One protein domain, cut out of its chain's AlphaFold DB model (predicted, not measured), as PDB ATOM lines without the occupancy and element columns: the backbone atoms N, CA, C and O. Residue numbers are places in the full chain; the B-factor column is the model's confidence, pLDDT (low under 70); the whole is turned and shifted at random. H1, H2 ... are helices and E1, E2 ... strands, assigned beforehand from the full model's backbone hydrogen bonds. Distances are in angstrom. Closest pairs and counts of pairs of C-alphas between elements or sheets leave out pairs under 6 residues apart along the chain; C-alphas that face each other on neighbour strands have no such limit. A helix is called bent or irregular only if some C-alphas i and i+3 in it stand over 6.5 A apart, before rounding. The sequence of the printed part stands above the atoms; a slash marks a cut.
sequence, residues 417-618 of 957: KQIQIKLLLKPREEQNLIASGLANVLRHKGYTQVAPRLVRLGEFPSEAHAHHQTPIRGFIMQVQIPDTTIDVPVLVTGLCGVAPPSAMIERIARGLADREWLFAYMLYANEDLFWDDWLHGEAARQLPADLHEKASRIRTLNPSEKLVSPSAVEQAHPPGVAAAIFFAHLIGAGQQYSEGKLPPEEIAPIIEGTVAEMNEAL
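AT A GLANCE: This is residues 417 to 618 of the 957 residues of an uncharacterized protein of Hyalangium minutum (UniProt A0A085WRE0). A strongly twisted sheet of five strands runs through the middle, with H2, H9 and H10 over one face and H3 over the other, as three layers. H1 packs on H9, and H6 packs on H3. The printed part has 202 residues with ten named helices and five named strands, in the order H1 H2 E1 E2 E3 H3 E4 H4 H5 H6 E5 H7 H8 H9 H10. The mixed sheet has the order E1 E2 E3 E4 E5, and the class is mixed, helices and strands. The whole is compact, with a radius of gyration of the C-alphas of 16.4 A and spans of 47 by 45 by 31 A.

IN THESE COORDINATES: The strands are E1, residues 453 to 459; E2, 471 to 480, 28.8 A from first to last C-alpha; E3, 487 to 496, 28.7 A; E4, 519 to 525; and E5, 555 to 557. The longer helices are H9, 575 to 594, 28.5 A; H2, 427 to 444, 24.9 A; H10, 604 to 616, 18.2 A, ending at C-alpha 616 (232.872, 234.515, 198.417); and H3, 502 to 513, 16.0 A. H1, 417 to 425, begins at C-alpha 417 (206.606, 252.006, 192.192). The others are H4, 531 to 536; H5, 538 to 541; H6, 545 to 551; H7, 559 to 562; and H8, 567 to 570.

HOW THE PARTS SIT: E1, E2 and E3 form a meander, each strand the antiparallel neighbour of the one before, with N 455 and O 474 at 2.8 A and N 477 and O 490 at 2.8 A. E4 is parallel to E3, N 495 and O 523 at 2.8 A, and to E5, N 522 and O 555 at 2.9 A. Two strand-helix-strand units, parallel neighbour strands with helices between, are E3, H3, E4, with a right-handed crossover, and E4, H4 H5 H6, E5. H2 is on the sheet at a height of 7.3 A; C-alphas 435 and 494 are their closest to E3, 5.8 A. H2 is irregular, C-alphas 429 and 432 being 7.1 A apart. H9, the hub, touches H2 at a steep tilt of 51 degrees, closest C-alphas 437 and 590, 4.1 A; H1, 420 and 580, 5.0 A; and H7, 560 and 579, 5.3 A. H8 is close but not clearly touching H9, 7.3 A between C-alphas 570 and 578. H10 is on the same face as H2. H3, on the opposite face, touches H6 about perpendicular at 87 degrees, closest C-alphas 509 and 550, 5.0 A. H4 only grazes the sheet with residues 531 to 532; H5 is not on it. Every O i to N i+4 pair is within hydrogen-bond range in H1, H3, H4, H6, H9 and H10, and 11 of 14 in H2; H5, H7 and H8 are too short for one.

THE WHOLE: The C-alphas of His 465 and Asp 483 are farthest apart, 51.7 A. The printed part has no cut, and the link E1 to E2 is long, 11 residues. The mean pLDDT of the printed part is 78.1, with residues 462 to 469, 559 to 574 and 595 to 606 among those under 70.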
ATOM      1  N   LYS A 417     206.471 250.758 192.952       68.19
ATOM      2  CA  LYS A 417     206.606 252.006 192.192       68.19
ATOM      3  C   LYS A 417     206.667 253.207 193.127       68.19
ATOM      4  O   LYS A 417     207.550 254.041 192.962       68.19
ATOM      5  N   GLN A 418     205.808 253.287 194.144       73.81
ATOM      6  CA  GLN A 418     205.901 254.329 195.173       73.81
ATOM      7  C   GLN A 418     207.279 254.324 195.855       73.81
ATOM      8  O   GLN A 418     207.887 255.385 195.977       73.81
ATOM      9  N   ILE A 419     207.800 253.160 196.260       76.81
ATOM     10  CA  ILE A 419     209.123 253.061 196.904       76.81
ATOM     11  C   ILE A 419     210.239 253.443 195.922       76.81
ATOM     12  O   ILE A 419     211.091 254.253 196.272       76.81
ATOM     13  N   GLN A 420     210.208 252.953 194.678       77.81
ATOM     14  CA  GLN A 420     211.138 253.340 193.605       77.81
ATOM     15  C   GLN A 420     211.158 254.863 193.409       77.81
ATOM     16  O   GLN A 420     212.218 255.473 193.299       77.81
ATOM     17  N   ILE A 421     209.989 255.502 193.425       75.12
ATOM     18  CA  ILE A 421     209.845 256.949 193.248       75.12
ATOM     19  C   ILE A 421     210.336 257.718 194.475       75.12
ATOM     20  O   ILE A 421     211.014 258.732 194.317       75.12
ATOM     21  N   LYS A 422     210.061 257.245 195.696       79.25
ATOM     22  CA  LYS A 422     210.637 257.839 196.910       79.25
ATOM     23  C   LYS A 422     212.159 257.682 196.951       79.25
ATOM     24  O   LYS A 422     212.839 258.630 197.322       79.25
ATOM     25  N   LEU A 423     212.703 256.551 196.500       81.56
ATOM     26  CA  LEU A 423     214.145 256.335 196.351       81.56
ATOM     27  C   LEU A 423     214.783 257.269 195.312       81.56
ATOM     28  O   LEU A 423     215.944 257.626 195.466       81.56
ATOM     29  N   LEU A 424     214.040 257.703 194.288       78.31
ATOM     30  CA  LEU A 424     214.515 258.690 193.310       78.31
ATOM     31  C   LEU A 424     214.379 260.140 193.813       78.31
ATOM     32  O   LEU A 424     215.297 260.934 193.641       78.31
ATOM     33  N   LEU A 425     213.255 260.504 194.442       75.94
ATOM     34  CA  LEU A 425     212.957 261.893 194.830       75.94
ATOM     35  C   LEU A 425     213.455 262.276 196.232       75.94
ATOM     36  O   LEU A 425     213.873 263.409 196.457       75.94
ATOM     37  N   LYS A 426     213.363 261.348 197.189       79.19
ATOM     38  CA  LYS A 426     213.682 261.519 198.616       79.19
ATOM     39  C   LYS A 426     214.532 260.346 199.151       79.19
ATOM     40  O   LYS A 426     214.227 259.806 200.217       79.19
ATOM     41  N   PRO A 427     215.641 259.961 198.478       80.38
ATOM     42  CA  PRO A 427     216.442 258.790 198.849       80.38
ATOM     43  C   PRO A 427     216.877 258.758 200.316       80.38
ATOM     44  O   PRO A 427     216.999 257.679 200.890       80.38
ATOM     45  N   ARG A 428     217.117 259.919 200.942       83.81
ATOM     46  CA  ARG A 428     217.538 260.009 202.350       83.81
ATOM     47  C   ARG A 428     216.488 259.470 203.323       83.81
ATOM     48  O   ARG A 428     216.863 258.779 204.265       83.81
ATOM     49  N   GLU A 429     215.204 259.748 203.090       81.69
ATOM     50  CA  GLU A 429     214.102 259.323 203.970       81.69
ATOM     51  C   GLU A 429     213.959 257.788 203.978       81.69
ATOM     52  O   GLU A 429     213.757 257.173 205.029       81.69
ATOM     53  N   GLU A 430     214.186 257.157 202.824       84.88
ATOM     54  CA  GLU A 430     214.044 255.712 202.612       84.88
ATOM     55  C   GLU A 430     215.236 254.872 203.123       84.88
ATOM     56  O   GLU A 430     215.135 253.646 203.192       84.88
ATOM     57  N   GLN A 431     216.356 255.476 203.549       85.06
ATOM     58  CA  GLN A 431     217.550 254.720 203.988       85.06
ATOM     59  C   GLN A 431     217.280 253.782 205.176       85.06
ATOM     60  O   GLN A 431     217.855 252.697 205.271       85.06
ATOM     61  N   ASN A 432     216.362 254.162 206.069       84.75
ATOM     62  CA  ASN A 432     215.952 253.304 207.182       84.75
ATOM     63  C   ASN A 432     215.182 252.060 206.705       84.75
ATOM     64  O   ASN A 432     215.317 250.992 207.308       84.75
ATOM     65  N   LEU A 433     214.402 252.187 205.626       86.50
ATOM     66  CA  LEU A 433     213.670 251.082 205.011       86.50
ATOM     67  C   LEU A 433     214.621 250.183 204.218       86.50
ATOM     68  O   LEU A 433     214.575 248.972 204.422       86.50
ATOM     69  N   ILE A 434     215.557 250.751 203.442       88.38
ATOM     70  CA  ILE A 434     216.640 250.003 202.774       88.38
ATOM     71  C   ILE A 434     217.373 249.105 203.775       88.38
ATOM     72  O   ILE A 434     217.456 247.891 203.584       88.38
ATOM     73  N   ALA A 435     217.884 249.690 204.863       87.56
ATOM     74  CA  ALA A 435     218.671 248.955 205.843       87.56
ATOM     75  C   ALA A 435     217.848 247.841 206.524       87.56
ATOM     76  O   ALA A 435     218.353 246.738 206.734       87.56
ATOM     77  N   SER A 436     216.574 248.106 206.836       86.12
ATOM     78  CA  SER A 436     215.681 247.128 207.477       86.12
ATOM     79  C   SER A 436     215.292 245.987 206.529       86.12
ATOM     80  O   SER A 436     215.312 244.823 206.927       86.12
ATOM     81  N   GLY A 437     215.003 246.301 205.262       86.56
ATOM     82  CA  GLY A 437     214.744 245.309 204.219       86.56
ATOM     83  C   GLY A 437     215.946 244.392 204.009       86.56
ATOM     84  O   GLY A 437     215.801 243.170 204.036       86.56
ATOM     85  N   LEU A 438     217.147 244.974 203.929       86.69
ATOM     86  CA  LEU A 438     218.413 244.250 203.786       86.69
ATOM     87  C   LEU A 438     218.659 243.291 204.955       86.69
ATOM     88  O   LEU A 438     219.002 242.130 204.742       86.69
ATOM     89  N   ALA A 439     218.422 243.748 206.189       87.19
ATOM     90  CA  ALA A 439     218.549 242.917 207.384       87.19
ATOM     91  C   ALA A 439     217.579 241.723 207.385       87.19
ATOM     92  O   ALA A 439     217.987 240.605 207.709       87.19
ATOM     93  N   ASN A 440     216.320 241.935 206.990       86.75
ATOM     94  CA  ASN A 440     215.317 240.871 206.916       86.75
ATOM     95  C   ASN A 440     215.631 239.856 205.807       86.75
ATOM     96  O   ASN A 440     215.572 238.651 206.051       86.75
ATOM     97  N   VAL A 441     216.008 240.333 204.616       85.69
ATOM     98  CA  VAL A 441     216.374 239.491 203.465       85.69
ATOM     99  C   VAL A 441     217.590 238.619 203.781       85.69
ATOM    100  O   VAL A 441     217.516 237.397 203.638       85.69
ATOM    101  N   LEU A 442     218.687 239.214 204.263       86.88
ATOM    102  CA  LEU A 442     219.921 238.482 204.568       86.88
ATOM    103  C   LEU A 442     219.717 237.462 205.699       86.88
ATOM    104  O   LEU A 442     220.217 236.340 205.614       86.88
ATOM    105  N   ARG A 443     218.919 237.801 206.721       85.25
ATOM    106  CA  ARG A 443     218.538 236.853 207.777       85.25
ATOM    107  C   ARG A 443     217.713 235.686 207.230       85.25
ATOM    108  O   ARG A 443     218.002 234.543 207.568       85.25
ATOM    109  N   HIS A 444     216.703 235.945 206.394       84.50
ATOM    110  CA  HIS A 444     215.858 234.880 205.841       84.50
ATOM    111  C   HIS A 444     216.641 233.946 204.903       84.50
ATOM    112  O   HIS A 444     216.426 232.738 204.918       84.50
ATOM    113  N   LYS A 445     217.597 234.481 204.135       84.25
ATOM    114  CA  LYS A 445     218.506 233.698 203.280       84.25
ATOM    115  C   LYS A 445     219.667 233.029 204.035       84.25
ATOM    116  O   LYS A 445     220.560 232.479 203.401       84.25
ATOM    117  N   GLY A 446     219.664 233.052 205.370       80.25
ATOM    118  CA  GLY A 446     220.627 232.316 206.192       80.25
ATOM    119  C   GLY A 446     222.033 232.919 206.268       80.25
ATOM    120  O   GLY A 446     222.925 232.266 206.798       80.25
ATOM    121  N   TYR A 447     222.244 234.158 205.804       82.81
ATOM    122  CA  TYR A 447     223.546 234.842 205.888       82.81
ATOM    123  C   TYR A 447     223.986 235.100 207.344       82.81
ATOM    124  O   TYR A 447     225.171 235.200 207.642       82.81
ATOM    125  N   THR A 448     223.032 235.183 208.275       82.44
ATOM    126  CA  THR A 448     223.287 235.255 209.720       82.44
ATOM    127  C   THR A 448     222.274 234.400 210.468       82.44
ATOM    128  O   THR A 448     221.065 234.562 210.291       82.44
ATOM    129  N   GLN A 449     222.759 233.506 211.332       72.50
ATOM    130  CA  GLN A 449     221.899 232.715 212.222       72.50
ATOM    131  C   GLN A 449     221.406 233.550 213.416       72.50
ATOM    132  O   GLN A 449     220.318 233.329 213.951       72.50
ATOM    133  N   VAL A 450     222.194 234.553 213.820       78.69
ATOM    134  CA  VAL A 450     221.886 235.476 214.919       78.69
ATOM    135  C   VAL A 450     221.060 236.660 214.403       78.69
ATOM    136  O   VAL A 450     221.191 237.081 213.251       78.69
ATOM    137  N   ALA A 451     220.202 237.226 215.257       78.94
ATOM    138  CA  ALA A 451     219.458 238.443 214.941       78.94
ATOM    139  C   ALA A 451     220.419 239.627 214.655       78.94
ATOM    140  O   ALA A 451     221.286 239.904 215.488       78.94
ATOM    141  N   PRO A 452     220.270 240.348 213.523       86.31
ATOM    142  CA  PRO A 452     221.118 241.496 213.194       86.31
ATOM    143  C   PRO A 452     221.064 242.597 214.265       86.31
ATOM    144  O   PRO A 452     219.983 243.016 214.681       86.31
ATOM    145  N   ARG A 453     222.224 243.122 214.680       89.12
ATOM    146  CA  ARG A 453     222.307 244.238 215.638       89.12
ATOM    147  C   ARG A 453     222.358 245.570 214.899       89.12
ATOM    148  O   ARG A 453     223.329 245.846 214.199       89.12
ATOM    149  N   LEU A 454     221.349 246.413 215.100       89.56
ATOM    150  CA  LEU A 454     221.300 247.759 214.530       89.56
ATOM    151  C   LEU A 454     222.444 248.653 215.055       89.56
ATOM    152  O   LEU A 454     222.737 248.658 216.249       89.56
ATOM    153  N   VAL A 455     223.041 249.450 214.165       91.12
ATOM    154  CA  VAL A 455     224.073 250.455 214.461       91.12
ATOM    155  C   VAL A 455     223.731 251.775 213.764       91.12
ATOM    156  O   VAL A 455     223.395 251.798 212.582       91.12
ATOM    157  N   ARG A 456     223.849 252.897 214.487       91.12
ATOM    158  CA  ARG A 456     223.797 254.251 213.908       91.12
ATOM    159  C   ARG A 456     225.179 254.591 213.352       91.12
ATOM    160  O   ARG A 456     226.148 254.613 214.109       91.12
ATOM    161  N   LEU A 457     225.262 254.829 212.047       90.81
ATOM    162  CA  LEU A 457     226.521 255.118 211.352       90.81
ATOM    163  C   LEU A 457     226.797 256.621 211.241       90.81
ATOM    164  O   LEU A 457     227.947 257.027 211.153       90.81
ATOM    165  N   GLY A 458     225.756 257.446 211.277       87.69
ATOM    166  CA  GLY A 458     225.853 258.895 211.166       87.69
ATOM    167  C   GLY A 458     224.485 259.487 210.867       87.69
ATOM    168  O   GLY A 458     223.465 258.844 211.126       87.69
ATOM    169  N   GLU A 459     224.468 260.687 210.298       86.69
ATOM    170  CA  GLU A 459     223.267 261.397 209.848       86.69
ATOM    171  C   GLU A 459     223.593 262.147 208.557       86.69
ATOM    172  O   GLU A 459     224.756 262.479 208.306       86.69
ATOM    173  N   PHE A 460     222.584 262.425 207.734       82.00
ATOM    174  CA  PHE A 460     222.765 263.372 206.634       82.00
ATOM    175  C   PHE A 460     222.821 264.814 207.162       82.00
ATOM    176  O   PHE A 460     222.137 265.121 208.145       82.00
ATOM    177  N   PRO A 461     223.570 265.719 206.502       70.88
ATOM    178  CA  PRO A 461     223.487 267.149 206.779       70.88
ATOM    179  C   PRO A 461     222.036 267.636 206.694       70.88
ATOM    180  O   PRO A 461     221.289 267.234 205.797       70.88
ATOM    181  N   SER A 462     221.639 268.507 207.620       62.56
ATOM    182  CA  SER A 462     220.343 269.182 207.570       62.56
ATOM    183  C   SER A 462     220.311 270.159 206.395       62.56
ATOM    184  O   SER A 462     221.088 271.113 206.369       62.56
ATOM    185  N   GLU A 463     219.408 269.931 205.445       57.78
ATOM    186  CA  GLU A 463     219.075 270.916 204.412       57.78
ATOM    187  C   GLU A 463     218.286 272.081 205.023       57.78
ATOM    188  O   GLU A 463     217.641 271.923 206.061       57.78
ATOM    189  N   ALA A 464     218.308 273.244 204.364       41.06
ATOM    190  CA  ALA A 464     217.733 274.496 204.873       41.06
ATOM    191  C   ALA A 464     216.233 274.422 205.236       41.06
ATOM    192  O   ALA A 464     215.745 275.263 205.987       41.06
ATOM    193  N   HIS A 465     215.520 273.405 204.741       40.50
ATOM    194  CA  HIS A 465     214.079 273.211 204.929       40.50
ATOM    195  C   HIS A 465     213.719 271.883 205.630       40.50
ATOM    196  O   HIS A 465     212.546 271.530 205.723       40.50
ATOM    197  N   ALA A 466     214.705 271.131 206.141       49.03
ATOM    198  CA  ALA A 466     214.479 269.856 206.825       49.03
ATOM    199  C   ALA A 466     214.606 270.009 208.352       49.03
ATOM    200  O   ALA A 466     215.709 270.038 208.897       49.03
ATOM    201  N   HIS A 467     213.477 270.034 209.070       42.59
ATOM    202  CA  HIS A 467     213.456 270.167 210.539       42.59
ATOM    203  C   HIS A 467     214.067 268.976 211.309       42.59
ATOM    204  O   HIS A 467     214.263 269.068 212.524       42.59
ATOM    205  N   HIS A 468     214.373 267.860 210.638       55.34
ATOM    206  CA  HIS A 468     214.925 266.654 211.257       55.34
ATOM    207  C   HIS A 468     216.116 266.102 210.465       55.34
ATOM    208  O   HIS A 468     216.023 265.839 209.265       55.34
ATOM    209  N   GLN A 469     217.229 265.868 211.163       69.12
ATOM    210  CA  GLN A 469     218.362 265.114 210.629       69.12
ATOM    211  C   GLN A 469     217.950 263.646 210.481       69.12
ATOM    212  O   GLN A 469     217.437 263.033 211.417       69.12
ATOM    213  N   THR A 470     218.129 263.085 209.283       76.75
ATOM    214  CA  THR A 470     217.761 261.687 209.025       76.75
ATOM    215  C   THR A 470     218.933 260.776 209.399       76.75
ATOM    216  O   THR A 470     220.015 260.926 208.816       76.75
ATOM    217  N   PRO A 471     218.757 259.835 210.348       83.81
ATOM    218  CA  PRO A 471     219.837 258.969 210.795       83.81
ATOM    219  C   PRO A 471     220.158 257.902 209.752       83.81
ATOM    220  O   PRO A 471     219.261 257.281 209.181       83.81
ATOM    221  N   ILE A 472     221.448 257.639 209.570       87.50
ATOM    222  CA  ILE A 472     221.966 256.571 208.718       87.50
ATOM    223  C   ILE A 472     222.211 255.332 209.580       87.50
ATOM    224  O   ILE A 472     222.802 255.407 210.665       87.50
ATOM    225  N   ARG A 473     221.736 254.185 209.097       89.31
ATOM    226  CA  ARG A 473     221.680 252.920 209.832       89.31
ATOM    227  C   ARG A 473     222.339 251.798 209.045       89.31
ATOM    228  O   ARG A 473     222.054 251.628 207.869       89.31
ATOM    229  N   GLY A 474     223.144 251.001 209.737       90.88
ATOM    230  CA  GLY A 474     223.643 249.714 209.259       90.88
ATOM    231  C   GLY A 474     223.392 248.623 210.295       90.88
ATOM    232  O   GLY A 474     222.934 248.897 211.407       90.88
ATOM    233  N   PHE A 475     223.702 247.381 209.947       91.88
ATOM    234  CA  PHE A 475     223.506 246.222 210.813       91.88
ATOM    235  C   PHE A 475     224.791 245.412 210.939       91.88
ATOM    236  O   PHE A 475     225.415 245.086 209.935       91.88
ATOM    237  N   ILE A 476     225.160 245.051 212.168       91.38
ATOM    238  CA  ILE A 476     226.177 244.028 212.415       91.38
ATOM    239  C   ILE A 476     225.488 242.667 212.378       91.38
ATOM    240  O   ILE A 476     224.568 242.400 213.155       91.38
ATOM    241  N   MET A 477     225.962 241.812 211.484       89.94
ATOM    242  CA  MET A 477     225.553 240.423 211.314       89.94
ATOM    243  C   MET A 477     226.659 239.506 211.839       89.94
ATOM    244  O   MET A 477     227.834 239.861 211.754       89.94
ATOM    245  N   GLN A 478     226.292 238.357 212.410       87.88
ATOM    246  CA  GLN A 478     227.253 237.318 212.790       87.88
ATOM    247  C   GLN A 478     227.203 236.249 211.706       87.88
ATOM    248  O   GLN A 478     226.217 235.522 211.589       87.88
ATOM    249  N   VAL A 479     228.229 236.249 210.861       86.75
ATOM    250  CA  VAL A 479     228.273 235.472 209.623       86.75
ATOM    251  C   VAL A 479     229.252 234.326 209.807       86.75
ATOM    252  O   VAL A 479     230.404 234.553 210.172       86.75
ATOM    253  N   GLN A 480     228.801 233.105 209.555       81.94
ATOM    254  CA  GLN A 480     229.623 231.907 209.669       81.94
ATOM    255  C   GLN A 480     230.601 231.833 208.484       81.94
ATOM    256  O   GLN A 480     230.182 231.910 207.329       81.94
ATOM    257  N   ILE A 481     231.902 231.681 208.747       77.94
ATOM    258  CA  ILE A 481     232.905 231.454 207.696       77.94
ATOM    259  C   ILE A 481     232.591 230.110 207.002       77.94
ATOM    260  O   ILE A 481     232.429 229.109 207.715       77.94
ATOM    261  N   PRO A 482     232.539 230.050 205.653       73.56
ATOM    262  CA  PRO A 482     232.249 228.825 204.907       73.56
ATOM    263  C   PRO A 482     233.110 227.635 205.345       73.56
ATOM    264  O   PRO A 482     234.299 227.792 205.614       73.56
ATOM    265  N   ASP A 483     232.495 226.453 205.424       68.12
ATOM    266  CA  ASP A 483     233.114 225.187 205.854       68.12
ATOM    267  C   ASP A 483     233.718 225.185 207.281       68.12
ATOM    268  O   ASP A 483     234.556 224.347 207.614       68.12
ATOM    269  N   THR A 484     233.281 226.093 208.163       67.44
ATOM    270  CA  THR A 484     233.710 226.158 209.579       67.44
ATOM    271  C   THR A 484     232.520 226.365 210.520       67.44
ATOM    272  O   THR A 484     231.423 226.669 210.060       67.44
ATOM    273  N   THR A 485     232.710 226.293 211.846       67.62
ATOM    274  CA  THR A 485     231.700 226.754 212.830       67.62
ATOM    275  C   THR A 485     232.060 228.117 213.440       67.62
ATOM    276  O   THR A 485     231.835 228.346 214.631       67.62
ATOM    277  N   ILE A 486     232.725 228.985 212.672       69.12
ATOM    278  CA  ILE A 486     233.339 230.223 213.166       69.12
ATOM    279  C   ILE A 486     232.536 231.437 212.684       69.12
ATOM    280  O   ILE A 486     232.571 231.763 211.502       69.12
ATOM    281  N   ASP A 487     231.879 232.140 213.606       77.50
ATOM    282  CA  ASP A 487     231.164 233.387 213.306       77.50
ATOM    283  C   ASP A 487     232.091 234.613 213.325       77.50
ATOM    284  O   ASP A 487     232.942 234.762 214.211       77.50
ATOM    285  N   VAL A 488     231.883 235.533 212.378       80.44
ATOM    286  CA  VAL A 488     232.558 236.835 212.302       80.44
ATOM    287  C   VAL A 488     231.566 238.007 212.249       80.44
ATOM    288  O   VAL A 488     230.549 237.922 211.559       80.44
ATOM    289  N   PRO A 489     231.862 239.138 212.924       87.81
ATOM    290  CA  PRO A 489     231.042 240.340 212.840       87.81
ATOM    291  C   PRO A 489     231.263 241.052 211.499       87.81
ATOM    292  O   PRO A 489     232.366 241.514 211.198       87.81
ATOM    293  N   VAL A 490     230.195 241.188 210.719       90.06
ATOM    294  CA  VAL A 490     230.173 241.895 209.433       90.06
ATOM    295  C   VAL A 490     229.182 243.050 209.521       90.06
ATOM    296  O   VAL A 490     228.012 242.833 209.830       90.06
ATOM    297  N   LEU A 491     229.626 244.276 209.248       93.31
ATOM    298  CA  LEU A 491     228.725 245.407 209.049       93.31
ATOM    299  C   LEU A 491     228.152 245.357 207.630       93.31
ATOM    300  O   LEU A 491     228.896 245.233 206.660       93.31
ATOM    301  N   VAL A 492     226.839 245.522 207.509       92.00
ATOM    302  CA  VAL A 492     226.145 245.663 206.228       92.00
ATOM    303  C   VAL A 492     225.271 246.918 206.261       92.00
ATOM    304  O   VAL A 492     224.538 247.152 207.224       92.00
ATOM    305  N   THR A 493     225.344 247.737 205.214       91.81
ATOM    306  CA  THR A 493     224.512 248.934 205.026       91.81
ATOM    307  C   THR A 493     224.164 249.117 203.548       91.81
ATOM    308  O   THR A 493     224.851 248.585 202.677       91.81
ATOM    309  N   GLY A 494     223.103 249.871 203.258       89.06
ATOM    310  CA  GLY A 494     222.752 250.297 201.901       89.06
ATOM    311  C   GLY A 494     222.776 251.818 201.766       89.06
ATOM    312  O   GLY A 494     222.598 252.517 202.762       89.06
ATOM    313  N   LEU A 495     223.015 252.303 200.547       88.50
ATOM    314  CA  LEU A 495     222.882 253.692 200.104       88.50
ATOM    315  C   LEU A 495     222.436 253.713 198.634       88.50
ATOM    316  O   LEU A 495     223.022 253.040 197.786       88.50
ATOM    317  N   CYS A 496     221.427 254.525 198.330       86.50
ATOM    318  CA  CYS A 496     220.845 254.664 196.993       86.50
ATOM    319  C   CYS A 496     220.648 256.144 196.669       86.50
ATOM    320  O   CYS A 496     220.027 256.846 197.463       86.50
ATOM    321  N   GLY A 497     221.154 256.616 195.527       78.25
ATOM    322  CA  GLY A 497     220.918 257.975 195.021       78.25
ATOM    323  C   GLY A 497     221.501 259.107 195.881       78.25
ATOM    324  O   GLY A 497     221.059 260.248 195.772       78.25
ATOM    325  N   VAL A 498     222.454 258.807 196.770       81.44
ATOM    326  CA  VAL A 498     223.082 259.784 197.679       81.44
ATOM    327  C   VAL A 498     224.578 259.536 197.805       81.44
ATOM    328  O   VAL A 498     225.022 258.393 197.893       81.44
ATOM    329  N   ALA A 499     225.361 260.613 197.874       83.50
ATOM    330  CA  ALA A 499     226.775 260.526 198.223       83.50
ATOM    331  C   ALA A 499     226.937 260.118 199.707       83.50
ATOM    332  O   ALA A 499     226.183 260.613 200.555       83.50
ATOM    333  N   PRO A 500     227.907 259.247 200.048       86.25
ATOM    334  CA  PRO A 500     228.133 258.834 201.427       86.25
ATOM    335  C   PRO A 500     228.739 259.997 202.238       86.25
ATOM    336  O   PRO A 500     229.776 260.539 201.840       86.25
ATOM    337  N   PRO A 501     228.139 260.406 203.375       87.50
ATOM    338  CA  PRO A 501     228.699 261.477 204.199       87.50
ATOM    339  C   PRO A 501     230.027 261.069 204.844       87.50
ATOM    340  O   PRO A 501     230.147 259.956 205.361       87.50
ATOM    341  N   SER A 502     231.001 261.983 204.922       85.75
ATOM    342  CA  SER A 502     232.318 261.688 205.513       85.75
ATOM    343  C   SER A 502     232.226 261.141 206.940       85.75
ATOM    344  O   SER A 502     232.931 260.196 207.266       85.75
ATOM    345  N   ALA A 503     231.301 261.650 207.765       87.25
ATOM    346  CA  ALA A 503     231.074 261.157 209.128       87.25
ATOM    347  C   ALA A 503     230.591 259.690 209.179       87.25
ATOM    348  O   ALA A 503     230.951 258.953 210.097       87.25
ATOM    349  N   MET A 504     229.813 259.246 208.182       91.38
ATOM    350  CA  MET A 504     229.406 257.843 208.052       91.38
ATOM    351  C   MET A 504     230.613 256.969 207.710       91.38
ATOM    352  O   MET A 504     230.844 255.961 208.375       91.38
ATOM    353  N   ILE A 505     231.397 257.355 206.697       92.38
ATOM    354  CA  ILE A 505     232.577 256.581 206.293       92.38
ATOM    355  C   ILE A 505     233.626 256.561 207.404       92.38
ATOM    356  O   ILE A 505     234.184 255.506 207.686       92.38
ATOM    357  N   GLU A 506     233.826 257.673 208.110       91.06
ATOM    358  CA  GLU A 506     234.697 257.739 209.280       91.06
ATOM    359  C   GLU A 506     234.240 256.762 210.375       91.06
ATOM    360  O   GLU A 506     235.056 256.010 210.910       91.06
ATOM    361  N   ARG A 507     232.934 256.689 210.672       93.25
ATOM    362  CA  ARG A 507     232.398 255.724 211.645       93.25
ATOM    363  C   ARG A 507     232.602 254.271 211.208       93.25
ATOM    364  O   ARG A 507     232.891 253.432 212.068       93.25
ATOM    365  N   ILE A 508     232.461 253.982 209.911       93.25
ATOM    366  CA  ILE A 508     232.708 252.654 209.323       93.25
ATOM    367  C   ILE A 508     234.196 252.285 209.417       93.25
ATOM    368  O   ILE A 508     234.535 251.196 209.887       93.25
ATOM    369  N   ALA A 509     235.074 253.209 209.020       91.69
ATOM    370  CA  ALA A 509     236.524 253.067 209.029       91.69
ATOM    371  C   ALA A 509     237.083 252.892 210.449       91.69
ATOM    372  O   ALA A 509     237.896 251.995 210.667       91.69
ATOM    373  N   ARG A 510     236.597 253.670 211.430       89.81
ATOM    374  CA  ARG A 510     236.939 253.482 212.850       89.81
ATOM    375  C   ARG A 510     236.530 252.095 213.336       89.81
ATOM    376  O   ARG A 510     237.372 251.378 213.848       89.81
ATOM    377  N   GLY A 511     235.307 251.635 213.060       88.00
ATOM    378  CA  GLY A 511     234.896 250.281 213.457       88.00
ATOM    379  C   GLY A 511     235.678 249.143 212.772       88.00
ATOM    380  O   GLY A 511     235.792 248.066 213.353       88.00
ATOM    381  N   LEU A 512     236.280 249.384 211.596       86.56
ATOM    382  CA  LEU A 512     237.260 248.483 210.958       86.56
ATOM    383  C   LEU A 512     238.665 248.572 211.592       86.56
ATOM    384  O   LEU A 512     239.409 247.590 211.570       86.56
ATOM    385  N   ALA A 513     239.058 249.733 212.126       82.50
ATOM    386  CA  ALA A 513     240.305 249.916 212.874       82.50
ATOM    387  C   ALA A 513     240.215 249.269 214.268       82.50
ATOM    388  O   ALA A 513     241.048 248.431 214.610       82.50
ATOM    389  N   ASP A 514     239.149 249.593 215.001       81.44
ATOM    390  CA  ASP A 514     238.803 249.110 216.343       81.44
ATOM    391  C   ASP A 514     238.323 247.644 216.339       81.44
ATOM    392  O   ASP A 514     238.270 246.988 217.380       81.44
ATOM    393  N   ARG A 515     237.998 247.116 215.149       76.81
ATOM    394  CA  ARG A 515     237.495 245.757 214.884       76.81
ATOM    395  C   ARG A 515     236.178 245.420 215.590       76.81
ATOM    396  O   ARG A 515     235.939 244.272 215.967       76.81
ATOM    397  N   GLU A 516     235.287 246.401 215.698       83.12
ATOM    398  CA  GLU A 516     233.872 246.168 216.025       83.12
ATOM    399  C   GLU A 516     233.181 245.291 214.964       83.12
ATOM    400  O   GLU A 516     232.240 244.553 215.268       83.12
ATOM    401  N   TRP A 517     233.676 245.359 213.726       87.75
ATOM    402  CA  TRP A 517     233.390 244.455 212.615       87.75
ATOM    403  C   TRP A 517     234.684 244.171 211.845       87.75
ATOM    404  O   TRP A 517     235.564 245.027 211.746       87.75
ATOM    405  N   LEU A 518     234.810 242.965 211.288       82.44
ATOM    406  CA  LEU A 518     235.962 242.586 210.459       82.44
ATOM    407  C   LEU A 518     235.814 243.058 209.008       82.44
ATOM    408  O   LEU A 518     236.811 243.336 208.347       82.44
ATOM    409  N   PHE A 519     234.572 243.172 208.530       86.81
ATOM    410  CA  PHE A 519     234.238 243.620 207.179       86.81
ATOM    411  C   PHE A 519     233.087 244.614 207.224       86.81
ATOM    412  O   PHE A 519     232.224 244.535 208.098       86.81
ATOM    413  N   ALA A 520     233.072 245.525 206.256       91.12
ATOM    414  CA  ALA A 520     231.962 246.422 205.999       91.12
ATOM    415  C   ALA A 520     231.561 246.300 204.527       91.12
ATOM    416  O   ALA A 520     232.373 246.592 203.644       91.12
ATOM    417  N   TYR A 521     230.324 245.873 204.283       90.31
ATOM    418  CA  TYR A 521     229.683 245.924 202.975       90.31
ATOM    419  C   TYR A 521     228.762 247.132 202.903       90.31
ATOM    420  O   TYR A 521     227.909 247.339 203.771       90.31
ATOM    421  N   MET A 522     228.917 247.902 201.835       90.19
ATOM    422  CA  MET A 522     228.025 248.994 201.485       90.19
ATOM    423  C   MET A 522     227.422 248.688 200.117       90.19
ATOM    424  O   MET A 522     228.105 248.774 199.098       90.19
ATOM    425  N   LEU A 523     226.146 248.308 200.083       86.75
ATOM    426  CA  LEU A 523     225.409 248.250 198.824       86.75
ATOM    427  C   LEU A 523     225.222 249.705 198.388       86.75
ATOM    428  O   LEU A 523     224.505 250.450 199.055       86.75
ATOM    429  N   TYR A 524     225.936 250.125 197.351       85.44
ATOM    430  CA  TYR A 524     226.096 251.531 196.988       85.44
ATOM    431  C   TYR A 524     225.750 251.737 195.524       85.44
ATOM    432  O   TYR A 524     226.396 251.161 194.653       85.44
ATOM    433  N   ALA A 525     224.768 252.595 195.265       79.62
ATOM    434  CA  ALA A 525     224.469 253.068 193.925       79.62
ATOM    435  C   ALA A 525     224.260 254.579 193.916       79.62
ATOM    436  O   ALA A 525     223.388 255.111 194.610       79.62
ATOM    437  N   ASN A 526     225.038 255.256 193.082       80.25
ATOM    438  CA  ASN A 526     224.930 256.675 192.793       80.25
ATOM    439  C   ASN A 526     225.394 256.888 191.346       80.25
ATOM    440  O   ASN A 526     226.385 256.290 190.936       80.25
ATOM    441  N   GLU A 527     224.668 257.691 190.573       68.62
ATOM    442  CA  GLU A 527     225.002 257.959 189.167       68.62
ATOM    443  C   GLU A 527     226.096 259.022 189.013       68.62
ATOM    444  O   GLU A 527     226.831 258.996 188.030       68.62
ATOM    445  N   ASP A 528     226.214 259.930 189.986       72.12
ATOM    446  CA  ASP A 528     227.087 261.106 189.906       72.12
ATOM    447  C   ASP A 528     228.463 260.882 190.556       72.12
ATOM    448  O   ASP A 528     229.343 261.737 190.456       72.12
ATOM    449  N   LEU A 529     228.644 259.776 191.293       76.19
ATOM    450  CA  LEU A 529     229.838 259.554 192.110       76.19
ATOM    451  C   LEU A 529     230.096 258.068 192.389       76.19
ATOM    452  O   LEU A 529     229.465 257.481 193.274       76.19
ATOM    453  N   PHE A 530     231.070 257.480 191.692       83.06
ATOM    454  CA  PHE A 530     231.554 256.129 191.979       83.06
ATOM    455  C   PHE A 530     232.332 256.081 193.302       83.06
ATOM    456  O   PHE A 530     232.795 257.098 193.823       83.06
ATOM    457  N   TRP A 531     232.475 254.881 193.874       86.12
ATOM    458  CA  TRP A 531     233.178 254.708 195.150       86.12
ATOM    459  C   TRP A 531     234.663 255.078 195.058       86.12
ATOM    460  O   TRP A 531     235.175 255.783 195.928       86.12
ATOM    461  N   ASP A 532     235.327 254.683 193.971       85.12
ATOM    462  CA  ASP A 532     236.729 255.025 193.736       85.12
ATOM    463  C   ASP A 532     236.918 256.542 193.563       85.12
ATOM    464  O   ASP A 532     237.862 257.107 194.115       85.12
ATOM    465  N   ASP A 533     235.991 257.236 192.897       84.81
ATOM    466  CA  ASP A 533     236.022 258.701 192.788       84.81
ATOM    467  C   ASP A 533     235.831 259.378 194.154       84.81
ATOM    468  O   ASP A 533     236.535 260.339 194.476       84.81
ATOM    469  N   TRP A 534     234.931 258.852 194.998       88.19
ATOM    470  CA  TRP A 534     234.762 259.337 196.372       88.19
ATOM    471  C   TRP A 534     236.056 259.171 197.183       88.19
ATOM    472  O   TRP A 534     236.482 260.128 197.833       88.19
ATOM    473  N   LEU A 535     236.716 258.007 197.095       87.00
ATOM    474  CA  LEU A 535     237.979 257.719 197.790       87.00
ATOM    475  C   LEU A 535     239.115 258.682 197.401       87.00
ATOM    476  O   LEU A 535     239.932 259.027 198.252       87.00
ATOM    477  N   HIS A 536     239.166 259.158 196.155       86.81
ATOM    478  CA  HIS A 536     240.199 260.103 195.699       86.81
ATOM    479  C   HIS A 536     239.784 261.587 195.817       86.81
ATOM    480  O   HIS A 536     240.629 262.488 195.668       86.81
ATOM    481  N   GLY A 537     238.505 261.854 196.099       85.44
ATOM    482  CA  GLY A 537     237.902 263.182 196.213       85.44
ATOM    483  C   GLY A 537     238.244 263.944 197.500       85.44
ATOM    484  O   GLY A 537     238.832 263.417 198.444       85.44
ATOM    485  N   GLU A 538     237.861 265.223 197.560       81.69
ATOM    486  CA  GLU A 538     238.186 266.104 198.696       81.69
ATOM    487  C   GLU A 538     237.606 265.618 200.032       81.69
ATOM    488  O   GLU A 538     238.267 265.731 201.063       81.69
ATOM    489  N   ALA A 539     236.411 265.020 200.012       78.31
ATOM    490  CA  ALA A 539     235.745 264.489 201.200       78.31
ATOM    491  C   ALA A 539     236.553 263.372 201.891       78.31
ATOM    492  O   ALA A 539     236.618 263.337 203.121       78.31
ATOM    493  N   ALA A 540     237.207 262.498 201.118       82.94
ATOM    494  CA  ALA A 540     238.039 261.416 201.638       82.94
ATOM    495  C   ALA A 540     239.440 261.883 202.072       82.94
ATOM    496  O   ALA A 540     240.036 261.270 202.957       82.94
ATOM    497  N   ARG A 541     239.951 262.990 201.508       82.19
ATOM    498  CA  ARG A 541     241.223 263.626 201.925       82.19
ATOM    499  C   ARG A 541     241.150 264.299 203.298       82.19
ATOM    500  O   ARG A 541     242.188 264.596 203.876       82.19
ATOM    501  N   GLN A 542     239.944 264.551 203.807       84.25
ATOM    502  CA  GLN A 542     239.725 265.065 205.163       84.25
ATOM    503  C   GLN A 542     239.791 263.962 206.237       84.25
ATOM    504  O   GLN A 542     239.824 264.280 207.424       84.25
ATOM    505  N   LEU A 543     239.824 262.680 205.847       85.38
ATOM    506  CA  LEU A 543     240.011 261.575 206.787       85.38
ATOM    507  C   LEU A 543     241.478 261.480 207.254       85.38
ATOM    508  O   LEU A 543     242.391 261.658 206.444       85.38
ATOM    509  N   PRO A 544     241.726 261.118 208.528       87.62
ATOM    510  CA  PRO A 544     243.032 260.654 208.991       87.62
ATOM    511  C   PRO A 544     243.592 259.530 208.106       87.62
ATOM    512  O   PRO A 544     242.840 258.685 207.622       87.62
ATOM    513  N   ALA A 545     244.911 259.500 207.892       83.38
ATOM    514  CA  ALA A 545     245.547 258.587 206.933       83.38
ATOM    515  C   ALA A 545     245.333 257.095 207.266       83.38
ATOM    516  O   ALA A 545     245.160 256.275 206.366       83.38
ATOM    517  N   ASP A 546     245.292 256.755 208.554       80.69
ATOM    518  CA  ASP A 546     244.956 255.425 209.063       80.69
ATOM    519  C   ASP A 546     243.500 255.043 208.751       80.69
ATOM    520  O   ASP A 546     243.237 253.928 208.300       80.69
ATOM    521  N   LEU A 547     242.555 255.977 208.904       87.44
ATOM    522  CA  LEU A 547     241.148 255.758 208.561       87.44
ATOM    523  C   LEU A 547     240.913 255.741 207.049       87.44
ATOM    524  O   LEU A 547     240.043 255.009 206.586       87.44
ATOM    525  N   HIS A 548     241.704 256.473 206.268       86.25
ATOM    526  CA  HIS A 548     241.669 256.435 204.807       86.25
ATOM    527  C   HIS A 548     242.067 255.041 204.276       86.25
ATOM    528  O   HIS A 548     241.384 254.480 203.418       86.25
ATOM    529  N   GLU A 549     243.087 254.411 204.871       86.69
ATOM    530  CA  GLU A 549     243.485 253.024 204.573       86.69
ATOM    531  C   GLU A 549     242.447 251.975 205.029       86.69
ATOM    532  O   GLU A 549     242.423 250.852 204.525       86.69
ATOM    533  N   LYS A 550     241.566 252.310 205.983       86.19
ATOM    534  CA  LYS A 550     240.403 251.473 206.334       86.19
ATOM    535  C   LYS A 550     239.200 251.739 205.436       86.19
ATOM    536  O   LYS A 550     238.475 250.797 205.129       86.19
ATOM    537  N   ALA A 551     239.001 252.976 204.984       86.88
ATOM    538  CA  ALA A 551     237.937 253.340 204.057       86.88
ATOM    539  C   ALA A 551     238.101 252.612 202.714       86.88
ATOM    540  O   ALA A 551     237.140 252.025 202.232       86.88
ATOM    541  N   SER A 552     239.321 252.516 202.175       86.06
ATOM    542  CA  SER A 552     239.593 251.738 200.951       86.06
ATOM    543  C   SER A 552     239.358 250.223 201.090       86.06
ATOM    544  O   SER A 552     239.285 249.518 200.087       86.06
ATOM    545  N   ARG A 553     239.197 249.704 202.317       85.44
ATOM    546  CA  ARG A 553     238.824 248.303 202.599       85.44
ATOM    547  C   ARG A 553     237.307 248.089 202.721       85.44
ATOM    548  O   ARG A 553     236.879 246.941 202.869       85.44
ATOM    549  N   ILE A 554     236.493 249.150 202.687       88.38
ATOM    550  CA  ILE A 554     235.028 249.042 202.627       88.38
ATOM    551  C   ILE A 554     234.661 248.465 201.262       88.38
ATOM    552  O   ILE A 554     235.052 249.001 200.227       88.38
ATOM    553  N   ARG A 555     233.907 247.365 201.256       85.88
ATOM    554  CA  ARG A 555     233.521 246.683 200.021       85.88
ATOM    555  C   ARG A 555     232.208 247.254 199.517       85.88
ATOM    556  O   ARG A 555     231.172 247.096 200.166       85.88
ATOM    557  N   THR A 556     232.246 247.895 198.357       84.00
ATOM    558  CA  THR A 556     231.039 248.356 197.674       84.00
ATOM    559  C   THR A 556     230.520 247.311 196.703       84.00
ATOM    560  O   THR A 556     231.260 246.806 195.860       84.00
ATOM    561  N   LEU A 557     229.226 247.017 196.806       76.12
ATOM    562  CA  LEU A 557     228.490 246.236 195.818       76.12
ATOM    563  C   LEU A 557     227.563 247.204 195.089       76.12
ATOM    564  O   LEU A 557     226.672 247.762 195.730       76.12
ATOM    565  N   ASN A 558     227.787 247.431 193.791       73.38
ATOM    566  CA  ASN A 558     226.890 248.251 192.980       73.38
ATOM    567  C   ASN A 558     225.779 247.372 192.378       73.38
ATOM    568  O   ASN A 558     226.066 246.568 191.481       73.38
ATOM    569  N   PRO A 559     224.514 247.497 192.828       66.81
ATOM    570  CA  PRO A 559     223.446 246.637 192.343       66.81
ATOM    571  C   PRO A 559     223.076 246.874 190.876       66.81
ATOM    572  O   PRO A 559     222.544 245.964 190.249       66.81
ATOM    573  N   SER A 560     223.377 248.045 190.305       62.06
ATOM    574  CA  SER A 560     223.067 248.329 188.897       62.06
ATOM    575  C   SER A 560     224.041 247.685 187.904       62.06
ATOM    576  O   SER A 560     223.677 247.496 186.747       62.06
ATOM    577  N   GLU A 561     225.246 247.306 188.342       60.16
ATOM    578  CA  GLU A 561     226.276 246.695 187.485       60.16
ATOM    579  C   GLU A 561     226.313 245.164 187.575       60.16
ATOM    580  O   GLU A 561     226.539 244.494 186.569       60.16
ATOM    581  N   LYS A 562     226.115 244.602 188.777       54.03
ATOM    582  CA  LYS A 562     226.335 243.165 189.042       54.03
ATOM    583  C   LYS A 562     225.066 242.334 189.230       54.03
ATOM    584  O   LYS A 562     225.133 241.112 189.141       54.03
ATOM    585  N   LEU A 563     223.928 242.967 189.524       52.69
ATOM    586  CA  LEU A 563     222.758 242.293 190.108       52.69
ATOM    587  C   LEU A 563     221.472 242.404 189.262       52.69
ATOM    588  O   LEU A 563     220.383 242.151 189.772       52.69
ATOM    589  N   VAL A 564     221.566 242.747 187.970       49.19
ATOM    590  CA  VAL A 564     220.389 242.972 187.105       49.19
ATOM    591  C   VAL A 564     220.176 241.861 186.072       49.19
ATOM    592  O   VAL A 564     220.871 241.797 185.058       49.19
ATOM    593  N   SER A 565     219.100 241.086 186.249       40.47
ATOM    594  CA  SER A 565     218.098 240.925 185.177       40.47
ATOM    595  C   SER A 565     216.747 240.396 185.694       40.47
ATOM    596  O   SER A 565     216.514 239.185 185.693       40.47
ATOM    597  N   PRO A 566     215.810 241.287 186.062       43.50
ATOM    598  CA  PRO A 566     214.380 241.027 185.986       43.50
ATOM    599  C   PRO A 566     213.890 241.438 184.587       43.50
ATOM    600  O   PRO A 566     213.553 242.590 184.321       43.50
ATOM    601  N   SER A 567     213.836 240.470 183.667       43.59
ATOM    602  CA  SER A 567     213.395 240.634 182.269       43.59
ATOM    603  C   SER A 567     214.276 241.510 181.353       43.59
ATOM    604  O   SER A 567     215.023 242.393 181.768       43.59
ATOM    605  N   ALA A 568     214.120 241.309 180.040       38.62
ATOM    606  CA  ALA A 568     214.758 242.129 179.006       38.62
ATOM    607  C   ALA A 568     214.194 243.567 178.904       38.62
ATOM    608  O   ALA A 568     214.686 244.354 178.099       38.62
ATOM    609  N   VAL A 569     213.154 243.909 179.678       41.56
ATOM    610  CA  VAL A 569     212.545 245.248 179.678       41.56
ATOM    611  C   VAL A 569     213.304 246.193 180.614       41.56
ATOM    612  O   VAL A 569     213.531 247.344 180.252       41.56
ATOM    613  N   GLU A 570     213.767 245.709 181.771       44.22
ATOM    614  CA  GLU A 570     214.447 246.564 182.756       44.22
ATOM    615  C   GLU A 570     215.925 246.833 182.422       44.22
ATOM    616  O   GLU A 570     216.488 247.832 182.865       44.22
ATOM    617  N   GLN A 571     216.537 246.012 181.560       45.12
ATOM    618  CA  GLN A 571     217.909 246.208 181.059       45.12
ATOM    619  C   GLN A 571     218.094 247.488 180.215       45.12
ATOM    620  O   GLN A 571     219.224 247.845 179.887       45.12
ATOM    621  N   ALA A 572     217.007 248.182 179.860       54.66
ATOM    622  CA  ALA A 572     217.043 249.468 179.166       54.66
ATOM    623  C   ALA A 572     217.114 250.688 180.111       54.66
ATOM    624  O   ALA A 572     217.257 251.814 179.630       54.66
ATOM    625  N   HIS A 573     216.991 250.499 181.432       62.62
ATOM    626  CA  HIS A 573     216.929 251.612 182.383       62.62
ATOM    627  C   HIS A 573     218.314 252.162 182.785       62.62
ATOM    628  O   HIS A 573     219.272 251.401 182.929       62.62
ATOM    629  N   PRO A 574     218.432 253.482 183.039       68.50
ATOM    630  CA  PRO A 574     219.651 254.095 183.574       68.50
ATOM    631  C   PRO A 574     220.062 253.544 184.957       68.50
ATOM    632  O   PRO A 574     219.185 253.140 185.730       68.50
ATOM    633  N   PRO A 575     221.360 253.586 185.331       70.94
ATOM    634  CA  PRO A 575     221.879 252.910 186.527       70.94
ATOM    635  C   PRO A 575     221.185 253.275 187.849       70.94
ATOM    636  O   PRO A 575     220.982 252.405 188.695       70.94
ATOM    637  N   GLY A 576     220.781 254.532 188.039       71.75
ATOM    638  CA  GLY A 576     220.071 254.993 189.235       71.75
ATOM    639  C   GLY A 576     218.611 254.544 189.286       71.75
ATOM    640  O   GLY A 576     218.086 254.293 190.370       71.75
ATOM    641  N   VAL A 577     217.965 254.363 188.127       73.44
ATOM    642  CA  VAL A 577     216.630 253.746 188.048       73.44
ATOM    643  C   VAL A 577     216.736 252.261 188.383       73.44
ATOM    644  O   VAL A 577     216.001 251.788 189.244       73.44
ATOM    645  N   ALA A 578     217.700 251.547 187.790       72.25
ATOM    646  CA  ALA A 578     217.964 250.139 188.097       72.25
ATOM    647  C   ALA A 578     218.279 249.919 189.591       72.25
ATOM    648  O   ALA A 578     217.772 248.983 190.210       72.25
ATOM    649  N   ALA A 579     219.042 250.824 190.209       78.19
ATOM    650  CA  ALA A 579     219.300 250.797 191.645       78.19
ATOM    651  C   ALA A 579     218.041 251.045 192.495       78.19
ATOM    652  O   ALA A 579     217.794 250.303 193.445       78.19
ATOM    653  N   ALA A 580     217.219 252.043 192.153       79.31
ATOM    654  CA  ALA A 580     215.959 252.301 192.853       79.31
ATOM    655  C   ALA A 580     214.982 251.114 192.732       79.31
ATOM    656  O   ALA A 580     214.326 250.756 193.710       79.31
ATOM    657  N   ILE A 581     214.939 250.459 191.563       75.88
ATOM    658  CA  ILE A 581     214.217 249.201 191.326       75.88
ATOM    659  C   ILE A 581     214.729 248.104 192.268       75.88
ATOM    660  O   ILE A 581     213.935 247.543 193.025       75.88
ATOM    661  N   PHE A 582     216.038 247.839 192.280       78.88
ATOM    662  CA  PHE A 582     216.658 246.837 193.151       78.88
ATOM    663  C   PHE A 582     216.351 247.082 194.637       78.88
ATOM    664  O   PHE A 582     215.884 246.181 195.336       78.88
ATOM    665  N   PHE A 583     216.567 248.305 195.131       84.06
ATOM    666  CA  PHE A 583     216.373 248.620 196.546       84.06
ATOM    667  C   PHE A 583     214.900 248.564 196.963       84.06
ATOM    668  O   PHE A 583     214.606 248.072 198.052       84.06
ATOM    669  N   ALA A 584     213.963 248.977 196.105       81.00
ATOM    670  CA  ALA A 584     212.536 248.814 196.375       81.00
ATOM    671  C   ALA A 584     212.121 247.340 196.436       81.00
ATOM    672  O   ALA A 584     211.417 246.942 197.363       81.00
ATOM    673  N   HIS A 585     212.594 246.516 195.496       78.56
ATOM    674  CA  HIS A 585     212.363 245.071 195.501       78.56
ATOM    675  C   HIS A 585     212.919 244.402 196.763       78.56
ATOM    676  O   HIS A 585     212.260 243.547 197.354       78.56
ATOM    677  N   LEU A 586     214.085 244.845 197.230       81.31
ATOM    678  CA  LEU A 586     214.717 244.372 198.457       81.31
ATOM    679  C   LEU A 586     213.958 244.808 199.729       81.31
ATOM    680  O   LEU A 586     213.812 244.006 200.652       81.31
ATOM    681  N   ILE A 587     213.410 246.030 199.769       85.50
ATOM    682  CA  ILE A 587     212.484 246.477 200.828       85.50
ATOM    683  C   ILE A 587     211.212 245.616 200.818       85.50
ATOM    684  O   ILE A 587     210.813 245.093 201.860       85.50
ATOM    685  N   GLY A 588     210.614 245.415 199.638       79.12
ATOM    686  CA  GLY A 588     209.413 244.604 199.441       79.12
ATOM    687  C   GLY A 588     209.583 243.161 199.918       79.12
ATOM    688  O   GLY A 588     208.793 242.682 200.733       79.12
ATOM    689  N   ALA A 589     210.660 242.501 199.484       79.06
ATOM    690  CA  ALA A 589     211.015 241.154 199.920       79.06
ATOM    691  C   ALA A 589     211.287 241.094 201.433       79.06
ATOM    692  O   ALA A 589     210.812 240.189 202.116       79.06
ATOM    693  N   GLY A 590     211.993 242.088 201.983       82.88
ATOM    694  CA  GLY A 590     212.267 242.183 203.416       82.88
ATOM    695  C   GLY A 590     211.008 242.322 204.277       82.88
ATOM    696  O   GLY A 590     210.958 241.753 205.371       82.88
ATOM    697  N   GLN A 591     209.974 243.013 203.789       80.75
ATOM    698  CA  GLN A 591     208.672 243.039 204.460       80.75
ATOM    699  C   GLN A 591     207.906 241.723 204.273       80.75
ATOM    700  O   GLN A 591     207.418 241.174 205.260       80.75
ATOM    701  N   GLN A 592     207.853 241.166 203.060       76.56
ATOM    702  CA  GLN A 592     207.195 239.877 202.801       76.56
ATOM    703  C   GLN A 592     207.746 238.766 203.705       76.56
ATOM    704  O   GLN A 592     206.964 238.070 204.351       76.56
ATOM    705  N   TYR A 593     209.070 238.679 203.864       77.88
ATOM    706  CA  TYR A 593     209.700 237.743 204.797       77.88
ATOM    707  C   TYR A 593     209.329 237.997 206.265       77.88
ATOM    708  O   TYR A 593     209.160 237.036 207.016       77.88
ATOM    709  N   SER A 594     209.164 239.257 206.688       72.62
ATOM    710  CA  SER A 594     208.692 239.575 208.047       72.62
ATOM    711  C   SER A 594     207.223 239.193 208.282       72.62
ATOM    712  O   SER A 594     206.841 238.897 209.411       72.62
ATOM    713  N   GLU A 595     206.427 239.119 207.213       69.31
ATOM    714  CA  GLU A 595     205.038 238.644 207.207       69.31
ATOM    715  C   GLU A 595     204.917 237.123 206.957       69.31
ATOM    716  O   GLU A 595     203.810 236.614 206.782       69.31
ATOM    717  N   GLY A 596     206.035 236.385 206.897       67.12
ATOM    718  CA  GLY A 596     206.052 234.941 206.626       67.12
ATOM    719  C   GLY A 596     205.706 234.550 205.181       67.12
ATOM    720  O   GLY A 596     205.398 233.390 204.915       67.12
ATOM    721  N   LYS A 597     205.740 235.502 204.242       67.50
ATOM    722  CA  LYS A 597     205.451 235.309 202.814       67.50
ATOM    723  C   LYS A 597     206.745 235.143 202.015       67.50
ATOM    724  O   LYS A 597     207.777 235.720 202.356       67.50
ATOM    725  N   LEU A 598     206.671 234.396 200.917       65.75
ATOM    726  CA  LEU A 598     207.749 234.322 199.929       65.75
ATOM    727  C   LEU A 598     207.662 235.513 198.952       65.75
ATOM    728  O   LEU A 598     206.548 235.892 198.574       65.75
ATOM    729  N   PRO A 599     208.798 236.103 198.538       65.38
ATOM    730  CA  PRO A 599     208.828 237.129 197.504       65.38
ATOM    731  C   PRO A 599     208.629 236.539 196.096       65.38
ATOM    732  O   PRO A 599     208.747 235.325 195.918       65.38
ATOM    733  N   PRO A 600     208.356 237.389 195.085       60.72
ATOM    734  CA  PRO A 600     208.319 236.990 193.680       60.72
ATOM    735  C   PRO A 600     209.576 236.227 193.236       60.72
ATOM    736  O   PRO A 600     210.695 236.617 193.578       60.72
ATOM    737  N   GLU A 601     209.389 235.185 192.420       61.78
ATOM    738  CA  GLU A 601     210.480 234.342 191.898       61.78
ATOM    739  C   GLU A 601     211.543 235.150 191.137       61.78
ATOM    740  O   GLU A 601     212.720 234.814 191.188       61.78
ATOM    741  N   GLU A 602     211.155 236.260 190.505       59.09
ATOM    742  CA  GLU A 602     212.029 237.145 189.721       59.09
ATOM    743  C   GLU A 602     213.139 237.818 190.555       59.09
ATOM    744  O   GLU A 602     214.207 238.129 190.033       59.09
ATOM    745  N   ILE A 603     212.921 238.013 191.862       65.38
ATOM    746  CA  ILE A 603     213.860 238.708 192.764       65.38
ATOM    747  C   ILE A 603     214.779 237.709 193.491       65.38
ATOM    748  O   ILE A 603     215.880 238.063 193.925       65.38
ATOM    749  N   ALA A 604     214.362 236.445 193.623       68.81
ATOM    750  CA  ALA A 604     215.105 235.439 194.383       68.81
ATOM    751  C   ALA A 604     216.541 235.188 193.858       68.81
ATOM    752  O   ALA A 604     217.449 235.227 194.694       68.81
ATOM    753  N   PRO A 605     216.799 235.048 192.536       68.69
ATOM    754  CA  PRO A 605     218.153 234.868 192.001       68.69
ATOM    755  C   PRO A 605     219.076 236.060 192.275       68.69
ATOM    756  O   PRO A 605     220.271 235.890 192.492       68.69
ATOM    757  N   ILE A 606     218.520 237.274 192.289       68.00
ATOM    758  CA  ILE A 606     219.264 238.520 192.512       68.00
ATOM    759  C   ILE A 606     219.717 238.622 193.972       68.00
ATOM    760  O   ILE A 606     220.878 238.922 194.266       68.00
ATOM    761  N   ILE A 607     218.813 238.308 194.901       73.06
ATOM    762  CA  ILE A 607     219.136 238.201 196.326       73.06
ATOM    763  C   ILE A 607     220.183 237.099 196.555       73.06
ATOM    764  O   ILE A 607     221.135 237.304 197.306       73.06
ATOM    765  N   GLU A 608     220.031 235.942 195.911       76.06
ATOM    766  CA  GLU A 608     220.958 234.813 196.043       76.06
ATOM    767  C   GLU A 608     222.347 235.130 195.485       76.06
ATOM    768  O   GLU A 608     223.334 234.846 196.159       76.06
ATOM    769  N   GLY A 609     222.439 235.811 194.338       74.56
ATOM    770  CA  GLY A 609     223.699 236.335 193.805       74.56
ATOM    771  C   GLY A 609     224.371 237.333 194.754       74.56
ATOM    772  O   GLY A 609     225.572 237.238 194.990       74.56
ATOM    773  N   THR A 610     223.592 238.223 195.381       75.50
ATOM    774  CA  THR A 610     224.107 239.168 196.394       75.50
ATOM    775  C   THR A 610     224.705 238.426 197.595       75.50
ATOM    776  O   THR A 610     225.812 238.732 198.031       75.50
ATOM    777  N   VAL A 611     223.990 237.425 198.124       80.50
ATOM    778  CA  VAL A 611     224.453 236.599 199.254       80.50
ATOM    779  C   VAL A 611     225.680 235.770 198.867       80.50
ATOM    780  O   VAL A 611     226.609 235.661 199.665       80.50
ATOM    781  N   ALA A 612     225.719 235.222 197.650       80.06
ATOM    782  CA  ALA A 612     226.862 234.477 197.135       80.06
ATOM    783  C   ALA A 612     228.115 235.359 197.032       80.06
ATOM    784  O   ALA A 612     229.145 234.994 197.591       80.06
ATOM    785  N   GLU A 613     228.021 236.550 196.430       78.19
ATOM    786  CA  GLU A 613     229.153 237.484 196.333       78.19
ATOM    787  C   GLU A 613     229.630 237.942 197.724       78.19
ATOM    788  O   GLU A 613     230.831 237.974 197.993       78.19
ATOM    789  N   MET A 614     228.707 238.215 198.655       83.00
ATOM    790  CA  MET A 614     229.048 238.528 200.051       83.00
ATOM    791  C   MET A 614     229.722 237.359 200.788       83.00
ATOM    792  O   MET A 614     230.529 237.619 201.683       83.00
ATOM    793  N   ASN A 615     229.410 236.106 200.431       81.25
ATOM    794  CA  ASN A 615     230.004 234.890 200.997       81.25
ATOM    795  C   ASN A 615     231.380 234.567 200.397       81.25
ATOM    796  O   ASN A 615     232.302 234.273 201.151       81.25
ATOM    797  N   GLU A 616     231.558 234.661 199.074       79.00
ATOM    798  CA  GLU A 616     232.872 234.515 198.417       79.00
ATOM    799  C   GLU A 616     233.883 235.547 198.932       79.00
ATOM    800  O   GLU A 616     235.086 235.297 199.008       79.00
ATOM    801  N   ALA A 617     233.376 236.719 199.310       75.00
ATOM    802  CA  ALA A 617     234.144 237.829 199.833       75.00
ATOM    803  C   ALA A 617     234.526 237.689 201.331       75.00
ATOM    804  O   ALA A 617     235.370 238.463 201.803       75.00
ATOM    805  N   LEU A 618     233.969 236.720 202.073       79.12
ATOM    806  CA  LEU A 618     234.362 236.405 203.458       79.12
ATOM    807  C   LEU A 618     235.823 235.915 203.545       79.12
ATOM    808  O   LEU A 618     236.379 235.421 202.563       79.12
TER     809      LEU A 618